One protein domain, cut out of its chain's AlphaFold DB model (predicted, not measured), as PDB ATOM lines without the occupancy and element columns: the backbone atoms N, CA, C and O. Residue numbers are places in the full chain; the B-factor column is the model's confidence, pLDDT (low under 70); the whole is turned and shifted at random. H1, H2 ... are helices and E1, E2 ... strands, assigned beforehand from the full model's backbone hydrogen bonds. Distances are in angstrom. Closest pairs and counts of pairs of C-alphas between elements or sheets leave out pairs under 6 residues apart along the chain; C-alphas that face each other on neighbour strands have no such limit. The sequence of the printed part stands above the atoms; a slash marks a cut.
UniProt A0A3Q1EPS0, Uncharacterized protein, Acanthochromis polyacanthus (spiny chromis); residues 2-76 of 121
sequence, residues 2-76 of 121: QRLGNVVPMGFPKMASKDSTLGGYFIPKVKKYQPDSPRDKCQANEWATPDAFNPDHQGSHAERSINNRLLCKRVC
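This is residues 2 to 76 of the 121 residues of an uncharacterized protein of Acanthochromis polyacanthus (spiny chromis) (UniProt A0A3Q1EPS0). With little regular structure, a loose, elongated body has hairpin E1-E2 at one end, H1, H2 and H3 at the other; H4 stands free. Four named helices and two strands, in order H1, E1, E2, H2, H3, H4, hold 27 of 75 printed residues, class mixed. The radius of gyration of the C-alphas is 14.9 A, the spans 42 by 23 by 23 A.

H1, residues 2 to 5, and H2, residues 43 to 46, are apart. E1, residues 20 to 22, and E2, residues 25 to 27, make an antiparallel hairpin, with N 22 and O 25 2.9 A apart, within hydrogen-bond range. H3, residues 57 to 60, meets H4, residues 62 to 70, only through their link; every O i to N i+4 pair in H4 is within range.

C-alpha 2 is at (46.382, 75.019, 123.789); H4, 13.1 A long, ends at C-alpha 70, (35.877, 65.945, 137.174).

Links H1 to E1 and E2 to H2 are long. Residues 35 to 46 and 58 to 73 have pLDDT under 70.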
ATOM      1  N   GLN A   2      46.341  74.812 122.327       83.12
ATOM      2  CA  GLN A   2      46.382  75.019 123.789       83.12
ATOM      3  C   GLN A   2      47.397  74.132 124.549       83.12
ATOM      4  O   GLN A   2      48.081  74.632 125.437       83.12
ATOM      5  N   ARG A   3      47.555  72.851 124.168       81.81
ATOM      6  CA  ARG A   3      48.548  71.927 124.760       81.81
ATOM      7  C   ARG A   3      49.986  72.428 124.605       81.81
ATOM      8  O   ARG A   3      50.706  72.520 125.590       81.81
ATOM      9  N   LEU A   4      50.384  72.734 123.368       80.25
ATOM     10  CA  LEU A   4      51.751  73.145 123.047       80.25
ATOM     11  C   LEU A   4      52.058  74.547 123.586       80.25
ATOM     12  O   LEU A   4      53.155  74.788 124.071       80.25
ATOM     13  N   GLY A   5      51.074  75.454 123.550       81.69
ATOM     14  CA  GLY A   5      51.230  76.805 124.091       81.69
ATOM     15  C   GLY A   5      51.447  76.830 125.605       81.69
ATOM     16  O   GLY A   5      52.186  77.682 126.082       81.69
ATOM     17  N   ASN A   6      50.827  75.900 126.351       78.31
ATOM     18  CA  ASN A   6      50.935  75.749 127.810       78.31
ATOM     19  C   ASN A   6      51.062  77.095 128.557       78.31
ATOM     20  O   ASN A   6      52.043  77.348 129.256       78.31
ATOM     21  N   VAL A   7      50.073  77.970 128.346       83.31
ATOM     22  CA  VAL A   7      50.106  79.389 128.746       83.31
ATOM     23  C   VAL A   7      50.124  79.613 130.262       83.31
ATOM     24  O   VAL A   7      50.528  80.677 130.718       83.31
ATOM     25  N   VAL A   8      49.729  78.612 131.055       82.12
ATOM     26  CA  VAL A   8      49.809  78.640 132.526       82.12
ATOM     27  C   VAL A   8      50.564  77.394 133.011       82.12
ATOM     28  O   VAL A   8      49.950  76.468 133.544       82.12
ATOM     29  N   PRO A   9      51.898  77.332 132.828       75.62
ATOM     30  CA  PRO A   9      52.665  76.097 132.999       75.62
ATOM     31  C   PRO A   9      52.710  75.599 134.445       75.62
ATOM     32  O   PRO A   9      52.699  74.395 134.673       75.62
ATOM     33  N   MET A  10      52.721  76.508 135.422       77.88
ATOM     34  CA  MET A  10      52.736  76.157 136.849       77.88
ATOM     35  C   MET A  10      51.327  76.063 137.456       77.88
ATOM     36  O   MET A  10      51.185  75.772 138.639       77.88
ATOM     37  N   GLY A  11      50.269  76.329 136.684       78.38
ATOM     38  CA  GLY A  11      48.915  76.454 137.224       78.38
ATOM     39  C   GLY A  11      48.793  77.529 138.315       78.38
ATOM     40  O   GLY A  11      49.626  78.426 138.447       78.38
ATOM     41  N   PHE A  12      47.735  77.426 139.121       81.75
ATOM     42  CA  PHE A  12      47.505  78.325 140.252       81.75
ATOM     43  C   PHE A  12      47.933  77.677 141.577       81.75
ATOM     44  O   PHE A  12      47.666  76.482 141.770       81.75
ATOM     45  N   PRO A  13      48.522  78.452 142.511       83.69
ATOM     46  CA  PRO A  13      48.849  77.958 143.839       83.69
ATOM     47  C   PRO A  13      47.618  77.367 144.528       83.69
ATOM     48  O   PRO A  13      46.531  77.956 144.540       83.69
ATOM     49  N   LYS A  14      47.794  76.200 145.145       82.38
ATOM     50  CA  LYS A  14      46.777  75.535 145.963       82.38
ATOM     51  C   LYS A  14      47.167  75.638 147.432       82.38
ATOM     52  O   LYS A  14      48.336  75.782 147.763       82.38
ATOM     53  N   MET A  15      46.192  75.552 148.327       84.31
ATOM     54  CA  MET A  15      46.433  75.519 149.770       84.31
ATOM     55  C   MET A  15      45.612  74.395 150.387       84.31
ATOM     56  O   MET A  15      44.431  74.242 150.063       84.31
ATOM     57  N   ALA A  16      46.239  73.614 151.266       84.38
ATOM     58  CA  ALA A  16      45.555  72.558 151.995       84.38
ATOM     59  C   ALA A  16      44.591  73.162 153.027       84.38
ATOM     60  O   ALA A  16      44.984  73.950 153.888       84.38
ATOM     61  N   SER A  17      43.310  72.788 152.935       85.00
ATOM     62  CA  SER A  17      42.275  73.224 153.885       85.00
ATOM     63  C   SER A  17      42.362  72.488 155.227       85.00
ATOM     64  O   SER A  17      41.911  73.012 156.246       85.00
ATOM     65  N   LYS A  18      42.957  71.292 155.226       88.19
ATOM     66  CA  LYS A  18      43.240  70.447 156.386       88.19
ATOM     67  C   LYS A  18      44.527  69.667 156.141       88.19
ATOM     68  O   LYS A  18      44.924  69.515 154.984       88.19
ATOM     69  N   ASP A  19      45.117  69.157 157.211       90.50
ATOM     70  CA  ASP A  19      46.260  68.253 157.132       90.50
ATOM     71  C   ASP A  19      45.894  67.053 156.255       90.50
ATOM     72  O   ASP A  19      44.840  66.430 156.420       90.50
ATOM     73  N   SER A  20      46.719  66.786 155.249       86.94
ATOM     74  CA  SER A  20      46.440  65.763 154.245       86.94
ATOM     75  C   SER A  20      47.726  65.099 153.788       86.94
ATOM     76  O   SER A  20      48.789  65.709 153.831       86.94
ATOM     77  N   THR A  21      47.630  63.851 153.343       86.06
ATOM     78  CA  THR A  21      48.764  63.139 152.749       86.06
ATOM     79  C   THR A  21      48.515  63.008 151.255       86.06
ATOM     80  O   THR A  21      47.450  62.541 150.850       86.06
ATOM     81  N   LEU A  22      49.472  63.434 150.434       80.44
ATOM     82  CA  LEU A  22      49.401  63.344 148.976       80.44
ATOM     83  C   LEU A  22      50.678  62.685 148.459       80.44
ATOM     84  O   LEU A  22      51.774  63.165 148.733       80.44
ATOM     85  N   GLY A  23      50.544  61.577 147.723       78.25
ATOM     86  CA  GLY A  23      51.694  60.876 147.135       78.25
ATOM     87  C   GLY A  23      52.738  60.409 148.158       78.25
ATOM     88  O   GLY A  23      53.923  60.413 147.850       78.25
ATOM     89  N   GLY A  24      52.313  60.080 149.384       84.38
ATOM     90  CA  GLY A  24      53.202  59.697 150.490       84.38
ATOM     91  C   GLY A  24      53.775  60.864 151.307       84.38
ATOM     92  O   GLY A  24      54.400  60.626 152.334       84.38
ATOM     93  N   TYR A  25      53.526  62.119 150.915       84.06
ATOM     94  CA  TYR A  25      54.016  63.306 151.622       84.06
ATOM     95  C   TYR A  25      52.936  63.934 152.500       84.06
ATOM     96  O   TYR A  25      51.810  64.153 152.047       84.06
ATOM     97  N   PHE A  26      53.296  64.288 153.737       89.25
ATOM     98  CA  PHE A  26      52.423  65.028 154.646       89.25
ATOM     99  C   PHE A  26      52.392  66.524 154.291       89.25
ATOM    100  O   PHE A  26      53.426  67.194 154.233       89.25
ATOM    101  N   ILE A  27      51.192  67.056 154.060       87.06
ATOM    102  CA  ILE A  27      50.929  68.456 153.727       87.06
ATOM    103  C   ILE A  27      50.124  69.081 154.873       87.06
ATOM    104  O   ILE A  27      48.930  68.783 155.002       87.06
ATOM    105  N   PRO A  28      50.736  69.968 155.678       87.56
ATOM    106  CA  PRO A  28      50.031  70.641 156.755       87.56
ATOM    107  C   PRO A  28      49.048  71.683 156.210       87.56
ATOM    108  O   PRO A  28      49.268  72.318 155.170       87.56
ATOM    109  N   LYS A  29      47.964  71.891 156.956       83.25
ATOM    110  CA  LYS A  29      47.026  73.001 156.803       83.25
ATOM    111  C   LYS A  29      47.825  74.305 156.776       83.25
ATOM    112  O   LYS A  29      48.769  74.456 157.534       83.25
ATOM    113  N   VAL A  30      47.456  75.227 155.887       78.38
ATOM    114  CA  VAL A  30      48.140  76.508 155.577       78.38
ATOM    115  C   VAL A  30      49.369  76.454 154.661       78.38
ATOM    116  O   VAL A  30      49.793  77.504 154.174       78.38
ATOM    117  N   LYS A  31      49.907  75.276 154.320       79.00
ATOM    118  CA  LYS A  31      50.989  75.207 153.326       79.00
ATOM    119  C   LYS A  31      50.440  75.476 151.923       79.00
ATOM    120  O   LYS A  31      49.535  74.784 151.448       79.00
ATOM    121  N   LYS A  32      50.996  76.494 151.255       76.75
ATOM    122  CA  LYS A  32      50.781  76.728 149.823       76.75
ATOM    123  C   LYS A  32      51.620  75.718 149.042       76.75
ATOM    124  O   LYS A  32      52.810  75.569 149.301       76.75
ATOM    125  N   TYR A  33      50.989  75.034 148.104       76.50
ATOM    126  CA  TYR A  33      51.622  74.120 147.169       76.50
ATOM    127  C   TYR A  33      51.457  74.683 145.761       76.50
ATOM    128  O   TYR A  33      50.330  74.875 145.291       76.50
ATOM    129  N   GLN A  34      52.579  74.958 145.104       76.19
ATOM    130  CA  GLN A  34      52.608  75.271 143.685       76.19
ATOM    131  C   GLN A  34      52.834  73.961 142.919       76.19
ATOM    132  O   GLN A  34      53.767  73.236 143.259       76.19
ATOM    133  N   PRO A  35      52.002  73.631 141.920       68.06
ATOM    134  CA  PRO A  35      52.307  72.535 141.013       68.06
ATOM    135  C   PRO A  35      53.602  72.828 140.251       68.06
ATOM    136  O   PRO A  35      53.731  73.893 139.640       68.06
ATOM    137  N   ASP A  36      54.531  71.876 140.250       65.44
ATOM    138  CA  ASP A  36      55.682  71.930 139.350       65.44
ATOM    139  C   ASP A  36      55.202  71.823 137.897       65.44
ATOM    140  O   ASP A  36      54.219  71.138 137.595       65.44
ATOM    141  N   SER A  37      55.892  72.517 136.988       58.81
ATOM    142  CA  SER A  37      55.556  72.500 135.563       58.81
ATOM    143  C   SER A  37      55.580  71.059 135.033       58.81
ATOM    144  O   SER A  37      56.625  70.409 135.082       58.81
ATOM    145  N   PRO A  38      54.476  70.543 134.461       55.34
ATOM    146  CA  PRO A  38      54.415  69.170 133.970       55.34
ATOM    147  C   PRO A  38      55.163  68.960 132.643       55.34
ATOM    148  O   PRO A  38      55.026  67.882 132.064       55.34
ATOM    149  N   ARG A  39      55.907  69.967 132.140       52.38
ATOM    150  CA  ARG A  39      56.499  69.972 130.785       52.38
ATOM    151  C   ARG A  39      57.270  68.694 130.463       52.38
ATOM    152  O   ARG A  39      57.053  68.158 129.386       52.38
ATOM    153  N   ASP A  40      58.036  68.156 131.408       50.16
ATOM    154  CA  ASP A  40      58.975  67.079 131.071       50.16
ATOM    155  C   ASP A  40      58.496  65.681 131.492       50.16
ATOM    156  O   ASP A  40      58.776  64.697 130.814       50.16
ATOM    157  N   LYS A  41      57.746  65.555 132.597       50.25
ATOM    158  CA  LYS A  41      57.493  64.236 133.219       50.25
ATOM    159  C   LYS A  41      56.195  63.553 132.787       50.25
ATOM    160  O   LYS A  41      56.166  62.332 132.685       50.25
ATOM    161  N   CYS A  42      55.129  64.311 132.531       53.31
ATOM    162  CA  CYS A  42      53.848  63.735 132.097       53.31
ATOM    163  C   CYS A  42      53.716  63.686 130.572       53.31
ATOM    164  O   CYS A  42      52.989  62.849 130.052       53.31
ATOM    165  N   GLN A  43      54.408  64.566 129.838       58.00
ATOM    166  CA  GLN A  43      54.185  64.680 128.396       58.00
ATOM    167  C   GLN A  43      54.875  63.582 127.576       58.00
ATOM    168  O   GLN A  43      54.296  63.123 126.595       58.00
ATOM    169  N   ALA A  44      56.069  63.129 127.972       61.03
ATOM    170  CA  ALA A  44      56.850  62.173 127.181       61.03
ATOM    171  C   ALA A  44      56.221  60.769 127.109       61.03
ATOM    172  O   ALA A  44      56.277  60.124 126.070       61.03
ATOM    173  N   ASN A  45      55.584  60.311 128.192       65.12
ATOM    174  CA  ASN A  45      55.000  58.966 128.256       65.12
ATOM    175  C   ASN A  45      53.554  58.900 127.741       65.12
ATOM    176  O   ASN A  45      53.034  57.809 127.525       65.12
ATOM    177  N   GLU A  46      52.886  60.044 127.579       67.69
ATOM    178  CA  GLU A  46      51.466  60.104 127.207       67.69
ATOM    179  C   GLU A  46      51.226  60.523 125.753       67.69
ATOM    180  O   GLU A  46      50.135  60.289 125.241       67.69
ATOM    181  N   TRP A  47      52.205  61.139 125.079       71.88
ATOM    182  CA  TRP A  47      52.026  61.706 123.740       71.88
ATOM    183  C   TRP A  47      53.106  61.208 122.779       71.88
ATOM    184  O   TRP A  47      54.288  61.303 123.085       71.88
ATOM    185  N   ALA A  48      52.709  60.764 121.581       77.62
ATOM    186  CA  ALA A  48      53.644  60.269 120.562       77.62
ATOM    187  C   ALA A  48      54.655  61.342 120.113       77.62
ATOM    188  O   ALA A  48      55.837  61.061 119.938       77.62
ATOM    189  N   THR A  49      54.199  62.590 119.956       81.88
ATOM    190  CA  THR A  49      55.047  63.751 119.636       81.88
ATOM    191  C   THR A  49      54.804  64.896 120.636       81.88
ATOM    192  O   THR A  49      53.965  65.770 120.377       81.88
ATOM    193  N   PRO A  50      55.478  64.903 121.803       76.12
ATOM    194  CA  PRO A  50      55.195  65.854 122.879       76.12
ATOM    195  C   PRO A  50      55.594  67.289 122.514       76.12
ATOM    196  O   PRO A  50      54.798  68.208 122.710       76.12
ATOM    197  N   ASP A  51      56.748  67.485 121.881       81.12
ATOM    198  CA  ASP A  51      57.270  68.824 121.568       81.12
ATOM    199  C   ASP A  51      56.766  69.397 120.239       81.12
ATOM    200  O   ASP A  51      56.977  70.570 119.934       81.12
ATOM    201  N   ALA A  52      56.072  68.584 119.438       83.44
ATOM    202  CA  ALA A  52      55.560  68.998 118.141       83.44
ATOM    203  C   ALA A  52      54.075  69.376 118.201       83.44
ATOM    204  O   ALA A  52      53.265  68.797 118.938       83.44
ATOM    205  N   PHE A  53      53.691  70.339 117.363       84.69
ATOM    206  CA  PHE A  53      52.285  70.581 117.075       84.69
ATOM    207  C   PHE A  53      51.753  69.444 116.196       84.69
ATOM    208  O   PHE A  53      52.097  69.361 115.023       84.69
ATOM    209  N   ASN A  54      50.908  68.590 116.775       84.12
ATOM    210  CA  ASN A  54      50.228  67.507 116.073       84.12
ATOM    211  C   ASN A  54      48.701  67.642 116.281       84.12
ATOM    212  O   ASN A  54      48.252  67.576 117.433       84.12
ATOM    213  N   PRO A  55      47.905  67.895 115.225       82.62
ATOM    214  CA  PRO A  55      46.454  68.034 115.333       82.62
ATOM    215  C   PRO A  55      45.730  66.723 115.688       82.62
ATOM    216  O   PRO A  55      44.704  66.795 116.366       82.62
ATOM    217  N   ASP A  56      46.281  65.553 115.350       82.56
ATOM    218  CA  ASP A  56      45.645  64.241 115.584       82.56
ATOM    219  C   ASP A  56      45.517  63.901 117.077       82.56
ATOM    220  O   ASP A  56      44.638  63.152 117.506       82.56
ATOM    221  N   HIS A  57      46.334  64.545 117.911       77.75
ATOM    222  CA  HIS A  57      46.288  64.444 119.370       77.75
ATOM    223  C   HIS A  57      44.983  64.979 119.998       77.75
ATOM    224  O   HIS A  57      44.774  64.821 121.201       77.75
ATOM    225  N   GLN A  58      44.102  65.631 119.231       69.56
ATOM    226  CA  GLN A  58      42.819  66.127 119.741       69.56
ATOM    227  C   GLN A  58      41.761  65.026 119.911       69.56
ATOM    228  O   GLN A  58      40.912  65.161 120.788       69.56
ATOM    229  N   GLY A  59      41.805  63.955 119.108       58.78
ATOM    230  CA  GLY A  59      40.743  62.942 119.056       58.78
ATOM    231  C   GLY A  59      40.837  61.861 120.137       58.78
ATOM    232  O   GLY A  59      39.845  61.561 120.791       58.78
ATOM    233  N   SER A  60      42.026  61.297 120.368       53.91
ATOM    234  CA  SER A  60      42.210  60.102 121.213       53.91
ATOM    235  C   SER A  60      42.343  60.380 122.717       53.91
ATOM    236  O   SER A  60      42.064  59.509 123.534       53.91
ATOM    237  N   HIS A  61      42.746  61.592 123.114       53.12
ATOM    238  CA  HIS A  61      42.991  61.952 124.521       53.12
ATOM    239  C   HIS A  61      41.965  62.934 125.111       53.12
ATOM    240  O   HIS A  61      42.050  63.283 126.297       53.12
ATOM    241  N   ALA A  62      40.975  63.369 124.323       50.44
ATOM    242  CA  ALA A  62      39.883  64.214 124.805       50.44
ATOM    243  C   ALA A  62      39.112  63.547 125.959       50.44
ATOM    244  O   ALA A  62      38.812  64.216 126.948       50.44
ATOM    245  N   GLU A  63      38.893  62.230 125.898       46.00
ATOM    246  CA  GLU A  63      38.210  61.463 126.952       46.00
ATOM    247  C   GLU A  63      38.962  61.477 128.294       46.00
ATOM    248  O   GLU A  63      38.356  61.617 129.357       46.00
ATOM    249  N   ARG A  64      40.300  61.433 128.285       50.44
ATOM    250  CA  ARG A  64      41.101  61.402 129.524       50.44
ATOM    251  C   ARG A  64      41.228  62.780 130.182       50.44
ATOM    252  O   ARG A  64      41.239  62.885 131.409       50.44
ATOM    253  N   SER A  65      41.256  63.846 129.378       51.69
ATOM    254  CA  SER A  65      41.189  65.239 129.853       51.69
ATOM    255  C   SER A  65      39.887  65.518 130.616       51.69
ATOM    256  O   SER A  65      39.907  66.203 131.640       51.69
ATOM    257  N   ILE A  66      38.766  64.942 130.169       46.84
ATOM    258  CA  ILE A  66      37.461  65.072 130.832       46.84
ATOM    259  C   ILE A  66      37.491  64.420 132.224       46.84
ATOM    260  O   ILE A  66      37.050  65.037 133.193       46.84
ATOM    261  N   ASN A  67      38.117  63.249 132.360       42.28
ATOM    262  CA  ASN A  67      38.205  62.529 133.636       42.28
ATOM    263  C   ASN A  67      39.031  63.277 134.700       42.28
ATOM    264  O   ASN A  67      38.658  63.304 135.872       42.28
ATOM    265  N   ASN A  68      40.099  63.975 134.302       48.91
ATOM    266  CA  ASN A  68      40.894  64.793 135.230       48.91
ATOM    267  C   ASN A  68      40.185  66.093 135.655       48.91
ATOM    268  O   ASN A  68      40.416  66.590 136.759       48.91
ATOM    269  N   ARG A  69      39.301  66.648 134.812       49.81
ATOM    270  CA  ARG A  69      38.511  67.851 135.145       49.81
ATOM    271  C   ARG A  69      37.470  67.571 136.218       49.81
ATOM    272  O   ARG A  69      37.270  68.411 137.092       49.81
ATOM    273  N   LEU A  70      36.863  66.385 136.184       45.38
ATOM    274  CA  LEU A  70      35.877  65.945 137.174       45.38
ATOM    275  C   LEU A  70      36.487  65.754 138.576       45.38
ATOM    276  O   LEU A  70      35.780  65.875 139.573       45.38
ATOM    277  N   LEU A  71      37.805  65.536 138.677       52.38
ATOM    278  CA  LEU A  71      38.508  65.395 139.959       52.38
ATOM    279  C   LEU A  71      38.838  66.731 140.649       52.38
ATOM    280  O   LEU A  71      39.232  66.740 141.818       52.38
ATOM    281  N   CYS A  72      38.701  67.874 139.967       61.81
ATOM    282  CA  CYS A  72      39.155  69.165 140.482       61.81
ATOM    283  C   CYS A  72      37.988  70.138 140.701       61.81
ATOM    284  O   CYS A  72      37.486  70.752 139.765       61.81
ATOM    285  N   LYS A  73      37.631  70.392 141.970       69.25
ATOM    286  CA  LYS A  73      36.615  71.397 142.359       69.25
ATOM    287  C   LYS A  73      36.935  72.836 141.913       69.25
ATOM    288  O   LYS A  73      36.083  73.707 142.027       69.25
ATOM    289  N   ARG A  74      38.164  73.104 141.456       76.00
ATOM    290  CA  ARG A  74      38.634  74.416 140.975       76.00
ATOM    291  C   ARG A  74      39.013  74.380 139.491       76.00
ATOM    292  O   ARG A  74      40.036  74.939 139.104       76.00
ATOM    293  N   VAL A  75      38.238  73.669 138.671       80.69
ATOM    294  CA  VAL A  75      38.363  73.774 137.210       80.69
ATOM    295  C   VAL A  75      38.023  75.201 136.759       80.69
ATOM    296  O   VAL A  75      37.265  75.906 137.428       80.69
ATOM    297  N   CYS A  76      38.616  75.654 135.653       83.56
ATOM    298  CA  CYS A  76      38.386  77.000 135.138       83.56
ATOM    299  C   CYS A  76      36.912  77.177 134.753       83.56
ATOM    300  O   CYS A  76      36.443  76.562 133.798       83.56
TER     301      CYS A  76